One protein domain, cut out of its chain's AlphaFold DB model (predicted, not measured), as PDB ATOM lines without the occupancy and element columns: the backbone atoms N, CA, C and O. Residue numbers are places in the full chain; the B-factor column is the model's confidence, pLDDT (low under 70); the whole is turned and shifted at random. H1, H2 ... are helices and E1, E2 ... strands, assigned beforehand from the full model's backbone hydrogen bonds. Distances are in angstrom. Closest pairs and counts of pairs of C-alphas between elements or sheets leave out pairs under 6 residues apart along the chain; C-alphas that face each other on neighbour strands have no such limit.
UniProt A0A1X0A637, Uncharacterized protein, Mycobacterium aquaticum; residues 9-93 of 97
ATOM      1  N   VAL A   9     -19.154 -12.802  17.711       92.06
ATOM      2  CA  VAL A   9     -19.272 -13.153  19.133       92.06
ATOM      3  C   VAL A   9     -17.888 -13.363  19.741       92.06
ATOM      4  O   VAL A   9     -17.026 -14.009  19.144       92.06
ATOM      5  N   HIS A  10     -17.680 -12.797  20.933       92.50
ATOM      6  CA  HIS A  10     -16.468 -12.981  21.732       92.50
ATOM      7  C   HIS A  10     -16.592 -14.235  22.599       92.50
ATOM      8  O   HIS A  10     -17.591 -14.432  23.291       92.50
ATOM      9  N   TYR A  11     -15.554 -15.061  22.563       92.00
ATOM     10  CA  TYR A  11     -15.397 -16.267  23.355       92.00
ATOM     11  C   TYR A  11     -14.093 -16.218  24.127       92.00
ATOM     12  O   TYR A  11     -13.053 -15.831  23.594       92.00
ATOM     13  N   ARG A  12     -14.147 -16.714  25.360       91.62
ATOM     14  CA  ARG A  12     -12.955 -17.057  26.121       91.62
ATOM     15  C   ARG A  12     -12.785 -18.567  26.126       91.62
ATOM     16  O   ARG A  12     -13.682 -19.303  26.536       91.62
ATOM     17  N   THR A  13     -11.650 -19.029  25.631       89.94
ATOM     18  CA  THR A  13     -11.351 -20.454  25.521       89.94
ATOM     19  C   THR A  13     -10.769 -20.992  26.822       89.94
ATOM     20  O   THR A  13     -10.227 -20.252  27.650       89.94
ATOM     21  N   SER A  14     -10.854 -22.307  27.012       88.56
ATOM     22  CA  SER A  14     -10.342 -22.978  28.213       88.56
ATOM     23  C   SER A  14      -8.820 -22.893  28.384       88.56
ATOM     24  O   SER A  14      -8.332 -22.982  29.510       88.56
ATOM     25  N   ASP A  15      -8.065 -22.676  27.302       86.62
ATOM     26  CA  ASP A  15      -6.623 -22.396  27.335       86.62
ATOM     27  C   ASP A  15      -6.298 -20.914  27.611       86.62
ATOM     28  O   ASP A  15      -5.127 -20.536  27.653       86.62
ATOM     29  N   GLY A  16      -7.317 -20.084  27.858       87.88
ATOM     30  CA  GLY A  16      -7.173 -18.701  28.305       87.88
ATOM     31  C   GLY A  16      -7.010 -17.674  27.188       87.88
ATOM     32  O   GLY A  16      -6.599 -16.555  27.490       87.88
ATOM     33  N   ARG A  17      -7.317 -18.029  25.934       89.31
ATOM     34  CA  ARG A  17      -7.330 -17.082  24.811       89.31
ATOM     35  C   ARG A  17      -8.682 -16.395  24.698       89.31
ATOM     36  O   ARG A  17      -9.721 -16.970  25.023       89.31
ATOM     37  N   ASP A  18      -8.650 -15.185  24.166       93.38
ATOM     38  CA  ASP A  18      -9.831 -14.408  23.831       93.38
ATOM     39  C   ASP A  18      -9.960 -14.353  22.304       93.38
ATOM     40  O   ASP A  18      -9.048 -13.928  21.592       93.38
ATOM     41  N   LEU A  19     -11.078 -14.865  21.793       93.12
ATOM     42  CA  LEU A  19     -11.326 -15.038  20.365       93.12
ATOM     43  C   LEU A  19     -12.627 -14.347  19.963       93.12
ATOM     44  O   LEU A  19     -13.662 -14.539  20.596       93.12
ATOM     45  N   ALA A  20     -12.594 -13.606  18.864       94.00
ATOM     46  CA  ALA A  20     -13.780 -13.129  18.175       94.00
ATOM     47  C   ALA A  20     -14.068 -14.062  16.997       94.00
ATOM     48  O   ALA A  20     -13.211 -14.284  16.140       94.00
ATOM     49  N   VAL A  21     -15.271 -14.623  16.949       93.75
ATOM     50  CA  VAL A  21     -15.706 -15.477  15.843       93.75
ATOM     51  C   VAL A  21     -16.765 -14.725  15.056       93.75
ATOM     52  O   VAL A  21     -17.813 -14.384  15.601       93.75
ATOM     53  N   SER A  22     -16.466 -14.437  13.793       93.44
ATOM     54  CA  SER A  22     -17.356 -13.742  12.867       93.44
ATOM     55  C   SER A  22     -18.039 -14.756  11.967       93.44
ATOM     56  O   SER A  22     -17.366 -15.517  11.269       93.44
ATOM     57  N   VAL A  23     -19.366 -14.759  11.991       92.31
ATOM     58  CA  VAL A  23     -20.207 -15.524  11.075       92.31
ATOM     59  C   VAL A  23     -20.999 -14.528  10.250       92.31
ATOM     60  O   VAL A  23     -21.695 -13.678  10.807       92.31
ATOM     61  N   ASP A  24     -20.915 -14.652   8.929       87.69
ATOM     62  CA  ASP A  24     -21.750 -13.865   8.035       87.69
ATOM     63  C   ASP A  24     -23.225 -14.221   8.267       87.69
ATOM     64  O   ASP A  24     -23.664 -15.351   8.032       87.69
ATOM     65  N   ALA A  25     -23.991 -13.246   8.754       74.88
ATOM     66  CA  ALA A  25     -25.430 -13.373   8.961       74.88
ATOM     67  C   ALA A  25     -26.217 -13.418   7.634       74.88
ATOM     68  O   ALA A  25     -27.422 -13.687   7.634       74.88
ATOM     69  N   GLY A  26     -25.544 -13.171   6.510       79.81
ATOM     70  CA  GLY A  26     -26.118 -13.069   5.183       79.81
ATOM     71  C   GLY A  26     -26.939 -11.795   4.994       79.81
ATOM     72  O   GLY A  26     -27.097 -10.954   5.882       79.81
ATOM     73  N   VAL A  27     -27.509 -11.658   3.798       82.12
ATOM     74  CA  VAL A  27     -28.467 -10.590   3.500       82.12
ATOM     75  C   VAL A  27     -29.875 -11.015   3.902       82.12
ATOM     76  O   VAL A  27     -30.392 -12.038   3.457       82.12
ATOM     77  N   ASN A  28     -30.522 -10.197   4.731       85.12
ATOM     78  CA  ASN A  28     -31.939 -10.350   5.047       85.12
ATOM     79  C   ASN A  28     -32.819  -9.593   4.029       85.12
ATOM     80  O   ASN A  28     -32.319  -8.923   3.119       85.12
ATOM     81  N   ALA A  29     -34.143  -9.690   4.175       85.75
ATOM     82  CA  ALA A  29     -35.095  -9.057   3.257       85.75
ATOM     83  C   ALA A  29     -34.954  -7.523   3.194       85.75
ATOM     84  O   ALA A  29     -35.073  -6.946   2.116       85.75
ATOM     85  N   LEU A  30     -34.657  -6.869   4.322       88.31
ATOM     86  CA  LEU A  30     -34.455  -5.420   4.369       88.31
ATOM     87  C   LEU A  30     -33.164  -5.022   3.644       88.31
ATOM     88  O   LEU A  30     -33.188  -4.129   2.802       88.31
ATOM     89  N   THR A  31     -32.056  -5.710   3.922       86.25
ATOM     90  CA  THR A  31     -30.778  -5.467   3.237       86.25
ATOM     91  C   THR A  31     -30.910  -5.713   1.735       86.25
ATOM     92  O   THR A  31     -30.409  -4.927   0.938       86.25
ATOM     93  N   THR A  32     -31.648  -6.753   1.342       88.94
ATOM     94  CA  THR A  32     -31.942  -7.046  -0.068       88.94
ATOM     95  C   THR A  32     -32.719  -5.906  -0.726       88.94
ATOM     96  O   THR A  32     -32.344  -5.474  -1.811       88.94
ATOM     97  N   ALA A  33     -33.752  -5.373  -0.064       90.69
ATOM     98  CA  ALA A  33     -34.535  -4.255  -0.589       90.69
ATOM     99  C   ALA A  33     -33.680  -2.992  -0.798       90.69
ATOM    100  O   ALA A  33     -33.769  -2.362  -1.848       90.69
ATOM    101  N   LEU A  34     -32.804  -2.669   0.158       91.81
ATOM    102  CA  LEU A  34     -31.898  -1.516   0.067       91.81
ATOM    103  C   LEU A  34     -30.850  -1.675  -1.045       91.81
ATOM    104  O   LEU A  34     -30.528  -0.716  -1.753       91.81
ATOM    105  N   ILE A  35     -30.320  -2.890  -1.218       89.75
ATOM    106  CA  ILE A  35     -29.411  -3.201  -2.324       89.75
ATOM    107  C   ILE A  35     -30.152  -3.046  -3.656       89.75
ATOM    108  O   ILE A  35     -29.634  -2.382  -4.550       89.75
ATOM    109  N   ASN A  36     -31.364  -3.596  -3.780       93.31
ATOM    110  CA  ASN A  36     -32.168  -3.488  -4.997       93.31
ATOM    111  C   ASN A  36     -32.459  -2.031  -5.365       93.31
ATOM    112  O   ASN A  36     -32.193  -1.647  -6.498       93.31
ATOM    113  N   GLU A  37     -32.896  -1.207  -4.409       94.69
ATOM    114  CA  GLU A  37     -33.128   0.229  -4.629       94.69
ATOM    115  C   GLU A  37     -31.869   0.927  -5.177       94.69
ATOM    116  O   GLU A  37     -31.927   1.703  -6.133       94.69
ATOM    117  N   THR A  38     -30.704   0.598  -4.613       93.56
ATOM    118  CA  THR A  38     -29.417   1.168  -5.038       93.56
ATOM    119  C   THR A  38     -29.017   0.718  -6.447       93.56
ATOM    120  O   THR A  38     -28.501   1.524  -7.225       93.56
ATOM    121  N   LEU A  39     -29.232  -0.558  -6.784       92.56
ATOM    122  CA  LEU A  39     -28.926  -1.116  -8.105       92.56
ATOM    123  C   LEU A  39     -29.857  -0.540  -9.177       92.56
ATOM    124  O   LEU A  39     -29.385  -0.091 -10.224       92.56
ATOM    125  N   GLU A  40     -31.154  -0.462  -8.884       93.62
ATOM    126  CA  GLU A  40     -32.169   0.114  -9.771       93.62
ATOM    127  C   GLU A  40     -31.877   1.584 -10.087       93.62
ATOM    128  O   GLU A  40     -31.926   1.983 -11.254       93.62
ATOM    129  N   ALA A  41     -31.478   2.377  -9.086       95.38
ATOM    130  CA  ALA A  41     -31.079   3.773  -9.276       95.38
ATOM    131  C   ALA A  41     -29.874   3.938 -10.225       95.38
ATOM    132  O   ALA A  41     -29.702   4.994 -10.837       95.38
ATOM    133  N   GLN A  42     -29.050   2.897 -10.370       94.44
ATOM    134  CA  GLN A  42     -27.897   2.862 -11.274       94.44
ATOM    135  C   GLN A  42     -28.210   2.190 -12.622       94.44
ATOM    136  O   GLN A  42     -27.319   2.063 -13.462       94.44
ATOM    137  N   GLY A  43     -29.456   1.760 -12.849       93.12
ATOM    138  CA  GLY A  43     -29.849   1.004 -14.042       93.12
ATOM    139  C   GLY A  43     -29.238  -0.400 -14.103       93.12
ATOM    140  O   GLY A  43     -29.136  -0.979 -15.185       93.12
ATOM    141  N   ILE A  44     -28.803  -0.936 -12.960       93.62
ATOM    142  CA  ILE A  44     -28.235  -2.276 -12.816       93.62
ATOM    143  C   ILE A  44     -29.371  -3.232 -12.410       93.62
ATOM    144  O   ILE A  44     -30.223  -2.846 -11.608       93.62
ATOM    145  N   PRO A  45     -29.426  -4.471 -12.941       92.38
ATOM    146  CA  PRO A  45     -30.431  -5.446 -12.528       92.38
ATOM    147  C   PRO A  45     -30.443  -5.660 -11.011       92.38
ATOM    148  O   PRO A  45     -29.395  -5.763 -10.382       92.38
ATOM    149  N   ALA A  46     -31.634  -5.762 -10.426       89.38
ATOM    150  CA  ALA A  46     -31.797  -6.039  -9.005       89.38
ATOM    151  C   ALA A  46     -31.196  -7.407  -8.617       89.38
ATOM    152  O   ALA A  46     -31.000  -8.292  -9.457       89.38
ATOM    153  N   LEU A  47     -30.887  -7.605  -7.337       86.00
ATOM    154  CA  LEU A  47     -30.259  -8.823  -6.819       86.00
ATOM    155  C   LEU A  47     -31.118 -10.079  -7.077       86.00
ATOM    156  O   LEU A  47     -30.594 -11.155  -7.360       86.00
ATOM    157  N   ASP A  48     -32.440  -9.926  -7.029       83.12
ATOM    158  CA  ASP A  48     -33.445 -10.969  -7.270       83.12
ATOM    159  C   ASP A  48     -33.643 -11.319  -8.755       83.12
ATOM    160  O   ASP A  48     -34.246 -12.346  -9.069       83.12
ATOM    161  N   SER A  49     -33.066 -10.540  -9.677       86.31
ATOM    162  CA  SER A  49     -33.059 -10.850 -11.114       86.31
ATOM    163  C   SER A  49     -32.229 -12.092 -11.471       86.31
ATOM    164  O   SER A  49     -32.294 -12.580 -12.600       86.31
ATOM    165  N   GLY A  50     -31.407 -12.586 -10.536       82.50
ATOM    166  CA  GLY A  50     -30.487 -13.707 -10.749       82.50
ATOM    167  C   GLY A  50     -29.221 -13.348 -11.536       82.50
ATOM    168  O   GLY A  50     -28.366 -14.210 -11.731       82.50
ATOM    169  N   VAL A  51     -29.068 -12.087 -11.963       88.88
ATOM    170  CA  VAL A  51     -27.840 -11.579 -12.603       88.88
ATOM    171  C   VAL A  51     -26.699 -11.463 -11.590       88.88
ATOM    172  O   VAL A  51     -25.534 -11.672 -11.928       88.88
ATOM    173  N   HIS A  52     -27.035 -11.165 -10.335       85.25
ATOM    174  CA  HIS A  52     -26.087 -11.051  -9.237       85.25
ATOM    175  C   HIS A  52     -26.158 -12.277  -8.333       85.25
ATOM    176  O   HIS A  52     -27.223 -12.842  -8.091       85.25
ATOM    177  N   LYS A  53     -25.004 -12.668  -7.790       82.56
ATOM    178  CA  LYS A  53     -24.914 -13.687  -6.750       82.56
ATOM    179  C   LYS A  53     -24.346 -13.054  -5.492       82.56
ATOM    180  O   LYS A  53     -23.261 -12.479  -5.533       82.56
ATOM    181  N   VAL A  54     -25.057 -13.208  -4.380       82.88
ATOM    182  CA  VAL A  54     -24.518 -12.884  -3.059       82.88
ATOM    183  C   VAL A  54     -23.428 -13.895  -2.736       82.88
ATOM    184  O   VAL A  54     -23.673 -15.105  -2.722       82.88
ATOM    185  N   VAL A  55     -22.220 -13.397  -2.502       85.12
ATOM    186  CA  VAL A  55     -21.121 -14.200  -1.974       85.12
ATOM    187  C   VAL A  55     -21.155 -14.049  -0.463       85.12
ATOM    188  O   VAL A  55     -20.969 -12.949   0.039       85.12
ATOM    189  N   VAL A  56     -21.440 -15.150   0.229       86.12
ATOM    190  CA  VAL A  56     -21.420 -15.206   1.694       86.12
ATOM    191  C   VAL A  56     -19.969 -15.343   2.143       86.12
ATOM    192  O   VAL A  56     -19.228 -16.164   1.588       86.12
ATOM    193  N   GLU A  57     -19.559 -14.538   3.114       89.81
ATOM    194  CA  GLU A  57     -18.206 -14.569   3.656       89.81
ATOM    195  C   GLU A  57     -17.952 -15.853   4.470       89.81
ATOM    196  O   GLU A  57     -18.878 -16.449   5.034       89.81
ATOM    197  N   PRO A  58     -16.696 -16.334   4.516       93.38
ATOM    198  CA  PRO A  58     -16.332 -17.446   5.382       93.38
ATOM    199  C   PRO A  58     -16.537 -17.084   6.856       93.38
ATOM    200  O   PRO A  58     -16.394 -15.929   7.255       93.38
ATOM    201  N   THR A  59     -16.784 -18.096   7.683       95.25
ATOM    202  CA  THR A  59     -16.713 -17.928   9.136       95.25
ATOM    203  C   THR A  59     -15.252 -17.792   9.537       95.25
ATOM    204  O   THR A  59     -14.438 -18.653   9.196       95.25
ATOM    205  N   VAL A  60     -14.901 -16.739  10.270       95.31
ATOM    206  CA  VAL A  60     -13.506 -16.450  10.626       95.31
ATOM    207  C   VAL A  60     -13.310 -16.354  12.130       95.31
ATOM    208  O   VAL A  60     -14.169 -15.853  12.852       95.31
ATOM    209  N   ILE A  61     -12.157 -16.827  12.596       94.62
ATOM    210  CA  ILE A  61     -11.698 -16.641  13.973       94.62
ATOM    211  C   ILE A  61     -10.594 -15.591  13.963       94.62
ATOM    212  O   ILE A  61      -9.629 -15.710  13.205       94.62
ATOM    213  N   ILE A  62     -10.734 -14.590  14.823       95.00
ATOM    214  CA  ILE A  62      -9.799 -13.483  15.015       95.00
ATOM    215  C   ILE A  62      -9.381 -13.481  16.486       95.00
ATOM    216  O   ILE A  62     -10.206 -13.704  17.373       95.00
ATOM    217  N   GLU A  63      -8.101 -13.249  16.758       93.19
ATOM    218  CA  GLU A  63      -7.622 -13.076  18.130       93.19
ATOM    219  C   GLU A  63      -7.991 -11.674  18.634       93.19
ATOM    220  O   GLU A  63      -7.783 -10.675  17.939       93.19
ATOM    221  N   CYS A  64      -8.561 -11.593  19.834       92.25
ATOM    222  CA  CYS A  64      -8.977 -10.336  20.441       92.25
ATOM    223  C   CYS A  64      -8.408 -10.191  21.856       92.25
ATOM    224  O   CYS A  64      -7.858 -11.124  22.437       92.25
ATOM    225  N   GLY A  65      -8.504  -8.986  22.406       90.81
ATOM    226  CA  GLY A  65      -8.113  -8.716  23.779       90.81
ATOM    227  C   GLY A  65      -9.133  -9.253  24.794       90.81
ATOM    228  O   GLY A  65     -10.223  -9.692  24.413       90.81
ATOM    229  N   PRO A  66      -8.809  -9.196  26.098       88.88
ATOM    230  CA  PRO A  66      -9.614  -9.797  27.164       88.88
ATOM    231  C   PRO A  66     -11.045  -9.276  27.304       88.88
ATOM    232  O   PRO A  66     -11.877  -9.944  27.918       88.88
ATOM    233  N   ASN A  67     -11.347  -8.088  26.777       85.62
ATOM    234  CA  ASN A  67     -12.693  -7.509  26.793       85.62
ATOM    235  C   ASN A  67     -13.353  -7.568  25.406       85.62
ATOM    236  O   ASN A  67     -14.324  -6.852  25.152       85.62
ATOM    237  N   GLY A  68     -12.821  -8.398  24.506       83.81
ATOM    238  CA  GLY A  68     -13.289  -8.521  23.135       83.81
ATOM    239  C   GLY A  68     -12.820  -7.383  22.231       83.81
ATOM    240  O   GLY A  68     -13.363  -7.225  21.147       83.81
ATOM    241  N   GLU A  69     -11.851  -6.560  22.627       89.25
ATOM    242  CA  GLU A  69     -11.301  -5.512  21.766       89.25
ATOM    243  C   GLU A  69     -10.446  -6.085  20.626       89.25
ATOM    244  O   GLU A  69      -9.698  -7.045  20.808       89.25
ATOM    245  N   ALA A  70     -10.519  -5.486  19.438       86.31
ATOM    246  CA  ALA A  70      -9.660  -5.883  18.329       86.31
ATOM    247  C   ALA A  70      -8.196  -5.525  18.640       86.31
ATOM    248  O   ALA A  70      -7.848  -4.346  18.712       86.31
ATOM    249  N   ILE A  71      -7.339  -6.537  18.803       89.50
ATOM    250  CA  ILE A  71      -5.875  -6.356  18.865       89.50
ATOM    251  C   ILE A  71      -5.244  -6.487  17.473       89.50
ATOM    252  O   ILE A  71      -4.240  -5.843  17.178       89.50
ATOM    253  N   THR A  72      -5.864  -7.297  16.612       86.38
ATOM    254  CA  THR A  72      -5.554  -7.484  15.193       86.38
ATOM    255  C   THR A  72      -6.854  -7.741  14.426       86.38
ATOM    256  O   THR A  72      -7.879  -8.084  15.020       86.38
ATOM    257  N   LEU A  73      -6.818  -7.558  13.106       86.94
ATOM    258  CA  LEU A  73      -7.877  -7.974  12.179       86.94
ATOM    259  C   LEU A  73      -7.434  -9.154  11.301       86.94
ATOM    260  O   LEU A  73      -8.140  -9.530  10.364       86.94
ATOM    261  N   ASP A  74      -6.268  -9.732  11.594       92.31
ATOM    262  CA  ASP A  74      -5.773 -10.905  10.890       92.31
ATOM    263  C   ASP A  74      -6.692 -12.097  11.142       92.31
ATOM    264  O   ASP A  74      -7.019 -12.457  12.278       92.31
ATOM    265  N   ARG A  75      -7.098 -12.736  10.046       91.44
ATOM    266  CA  ARG A  75      -7.931 -13.932  10.083       91.44
ATOM    267  C   ARG A  75      -7.056 -15.106  10.475       91.44
ATOM    268  O   ARG A  75      -6.280 -15.621   9.672       91.44
ATOM    269  N   TRP A  76      -7.168 -15.519  11.728       91.00
ATOM    270  CA  TRP A  76      -6.340 -16.590  12.255       91.00
ATOM    271  C   TRP A  76      -6.752 -17.958  11.694       91.00
ATOM    272  O   TRP A  76      -5.897 -18.784  11.367       91.00
ATOM    273  N   ARG A  77      -8.061 -18.189  11.537       92.69
ATOM    274  CA  ARG A  77      -8.620 -19.350  10.825       92.69
ATOM    275  C   ARG A  77      -9.847 -18.946  10.024       92.69
ATOM    276  O   ARG A  77     -10.602 -18.078  10.457       92.69
ATOM    277  N   GLU A  78     -10.060 -19.631   8.906       95.56
ATOM    278  CA  GLU A  78     -11.242 -19.477   8.061       95.56
ATOM    279  C   GLU A  78     -11.930 -20.829   7.855       95.56
ATOM    280  O   GLU A  78     -11.273 -21.861   7.688       95.56
ATOM    281  N   TYR A  79     -13.256 -20.805   7.841       95.06
ATOM    282  CA  TYR A  79     -14.118 -21.960   7.635       95.06
ATOM    283  C   TYR A  79     -15.174 -21.666   6.571       95.06
ATOM    284  O   TYR A  79     -15.463 -20.497   6.299       95.06
ATOM    285  N   PRO A  80     -15.776 -22.707   5.965       93.62
ATOM    286  CA  PRO A  80     -16.824 -22.521   4.973       93.62
ATOM    287  C   PRO A  80     -17.950 -21.595   5.469       93.62
ATOM    288  O   PRO A  80     -18.290 -21.639   6.658       93.62
ATOM    289  N   PRO A  81     -18.556 -20.794   4.575       91.94
ATOM    290  CA  PRO A  81     -19.696 -19.953   4.920       91.94
ATOM    291  C   PRO A  81     -20.820 -20.740   5.599       91.94
ATOM    292  O   PRO A  81     -21.124 -21.870   5.205       91.94
ATOM    293  N   GLY A  82     -21.437 -20.141   6.619       88.12
ATOM    294  CA  GLY A  82     -22.499 -20.770   7.410       88.12
ATOM    295  C   GLY A  82     -22.012 -21.737   8.495       88.12
ATOM    296  O   GLY A  82     -22.840 -22.332   9.183       88.12
ATOM    297  N   THR A  83     -20.696 -21.895   8.686       94.00
ATOM    298  CA  THR A  83     -20.162 -22.607   9.860       94.00
ATOM    299  C   THR A  83     -20.543 -21.829  11.121       94.00
ATOM    300  O   THR A  83     -20.251 -20.637  11.214       94.00
ATOM    301  N   SER A  84     -21.191 -22.484  12.086       93.62
ATOM    302  CA  SER A  84     -21.591 -21.843  13.344       93.62
ATOM    303  C   SER A  84     -20.376 -21.432  14.185       93.62
ATOM    304  O   SER A  84     -19.280 -21.977  14.018       93.62
ATOM    305  N   HIS A  85     -20.560 -20.502  15.127       93.38
ATOM    306  CA  HIS A  85     -19.488 -20.095  16.040       93.38
ATOM    307  C   HIS A  85     -18.911 -21.281  16.829       93.38
ATOM    308  O   HIS A  85     -17.695 -21.434  16.934       93.38
ATOM    309  N   GLU A  86     -19.786 -22.152  17.337       92.75
ATOM    310  CA  GLU A  86     -19.410 -23.337  18.113       92.75
ATOM    311  C   GLU A  86     -18.651 -24.361  17.261       92.75
ATOM    312  O   GLU A  86     -17.637 -24.909  17.702       92.75
ATOM    313  N   ASP A  87     -19.093 -24.593  16.022       94.31
ATOM    314  CA  ASP A  87     -18.410 -25.502  15.102       94.31
ATOM    315  C   ASP A  87     -17.024 -24.989  14.722       94.31
ATOM    316  O   ASP A  87     -16.068 -25.763  14.741       94.31
ATOM    317  N   ALA A  88     -16.894 -23.688  14.451       93.69
ATOM    318  CA  ALA A  88     -15.613 -23.065  14.134       93.69
ATOM    319  C   ALA A  88     -14.603 -23.232  15.282       93.69
ATOM    320  O   ALA A  88     -13.451 -23.619  15.049       93.69
ATOM    321  N   LEU A  89     -15.031 -22.999  16.527       92.62
ATOM    322  CA  LEU A  89     -14.192 -23.176  17.718       92.62
ATOM    323  C   LEU A  89     -13.827 -24.642  17.942       92.62
ATOM    324  O   LEU A  89     -12.655 -24.963  18.155       92.62
ATOM    325  N   ARG A  90     -14.803 -25.546  17.813       92.44
ATOM    326  CA  ARG A  90     -14.590 -26.990  17.941       92.44
ATOM    327  C   ARG A  90     -13.599 -27.511  16.900       92.44
ATOM    328  O   ARG A  90     -12.695 -28.264  17.249       92.44
ATOM    329  N   TRP A  91     -13.736 -27.109  15.637       93.00
ATOM    330  CA  TRP A  91     -12.828 -27.512  14.555       93.00
ATOM    331  C   TRP A  91     -11.437 -26.896  14.699       93.00
ATOM    332  O   TRP A  91     -10.447 -27.515  14.310       93.00
ATOM    333  N   ALA A  92     -11.345 -25.713  15.312       91.31
ATOM    334  CA  ALA A  92     -10.072 -25.091  15.663       91.31
ATOM    335  C   ALA A  92      -9.369 -25.783  16.846       91.31
ATOM    336  O   ALA A  92      -8.187 -25.520  17.076       91.31
ATOM    337  N   GLY A  93     -10.069 -26.670  17.563       91.69
ATOM    338  CA  GLY A  93      -9.557 -27.401  18.719       91.69
ATOM    339  C   GLY A  93      -9.767 -26.697  20.061       91.69
ATOM    340  O   GLY A  93      -9.113 -27.073  21.031       91.69
TER     341      GLY A  93
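Overview. This is residues 9 to 93 of the 97 residues of an uncharacterized protein of Mycobacterium aquaticum (UniProt A0A1X0A637). A small, strongly twisted four-stranded antiparallel sheet with H2 across one face forms the body, and a long arm reaches out from it, residues 23 to 58, with H1 at the far part of the arm. The 85 printed residues hold four named strands and two named helices, along the chain E1 E2 H1 E3 E4 H2, and the sheet order is E1 - E2 - E3 - E4; the class is mixed. The whole is loose, with a radius of gyration of the C-alphas of 16.8 A; the arm makes most of the longest of its spans, 52 by 23 by 20 A.

Along the chain. Find C-alpha 9 at (-19.272, -13.153, 19.133), where E1, residues 9 to 12, begins. E2 is residues 18 to 22, E3 residues 59 to 64, 15.7 A long, and E4 residues 70 to 79, 19.8 A long, which bends by 62 degrees at residue 73. H1, residues 29 to 41, runs 18.4 A from (-35.095, -9.057, 3.257). H2, residues 85 to 92, ends at (-10.072, -25.091, 15.663).

Arrangement. Look first at the hairpin E1 and E2, where N 11 and O 19 are 2.8 A apart. Between E2 and E3, N 20 and O 62 are 2.8 A apart; in the hairpin E3 and E4, N 79 and O 59 are 2.8 A apart. H2 is on the sheet at a height of 8.3 A; its line stands at 65 degrees to E2 on the local plane, across the strands. Its closest C-alphas to E2 are those of Val 21 and His 85, 6.0 A. H1 is not on the sheet and is apart from H2. In H1 and H2 every O i to N i+4 pair is within hydrogen-bond range.

Size, cuts and confidence. The C-alphas of Asp 15 and Gly 43, the two farthest apart, are 52.9 A apart. The link from H1 to E3, residues 42 to 58, is long. The printed part has no cut, and no printed residue is under 70 in pLDDT.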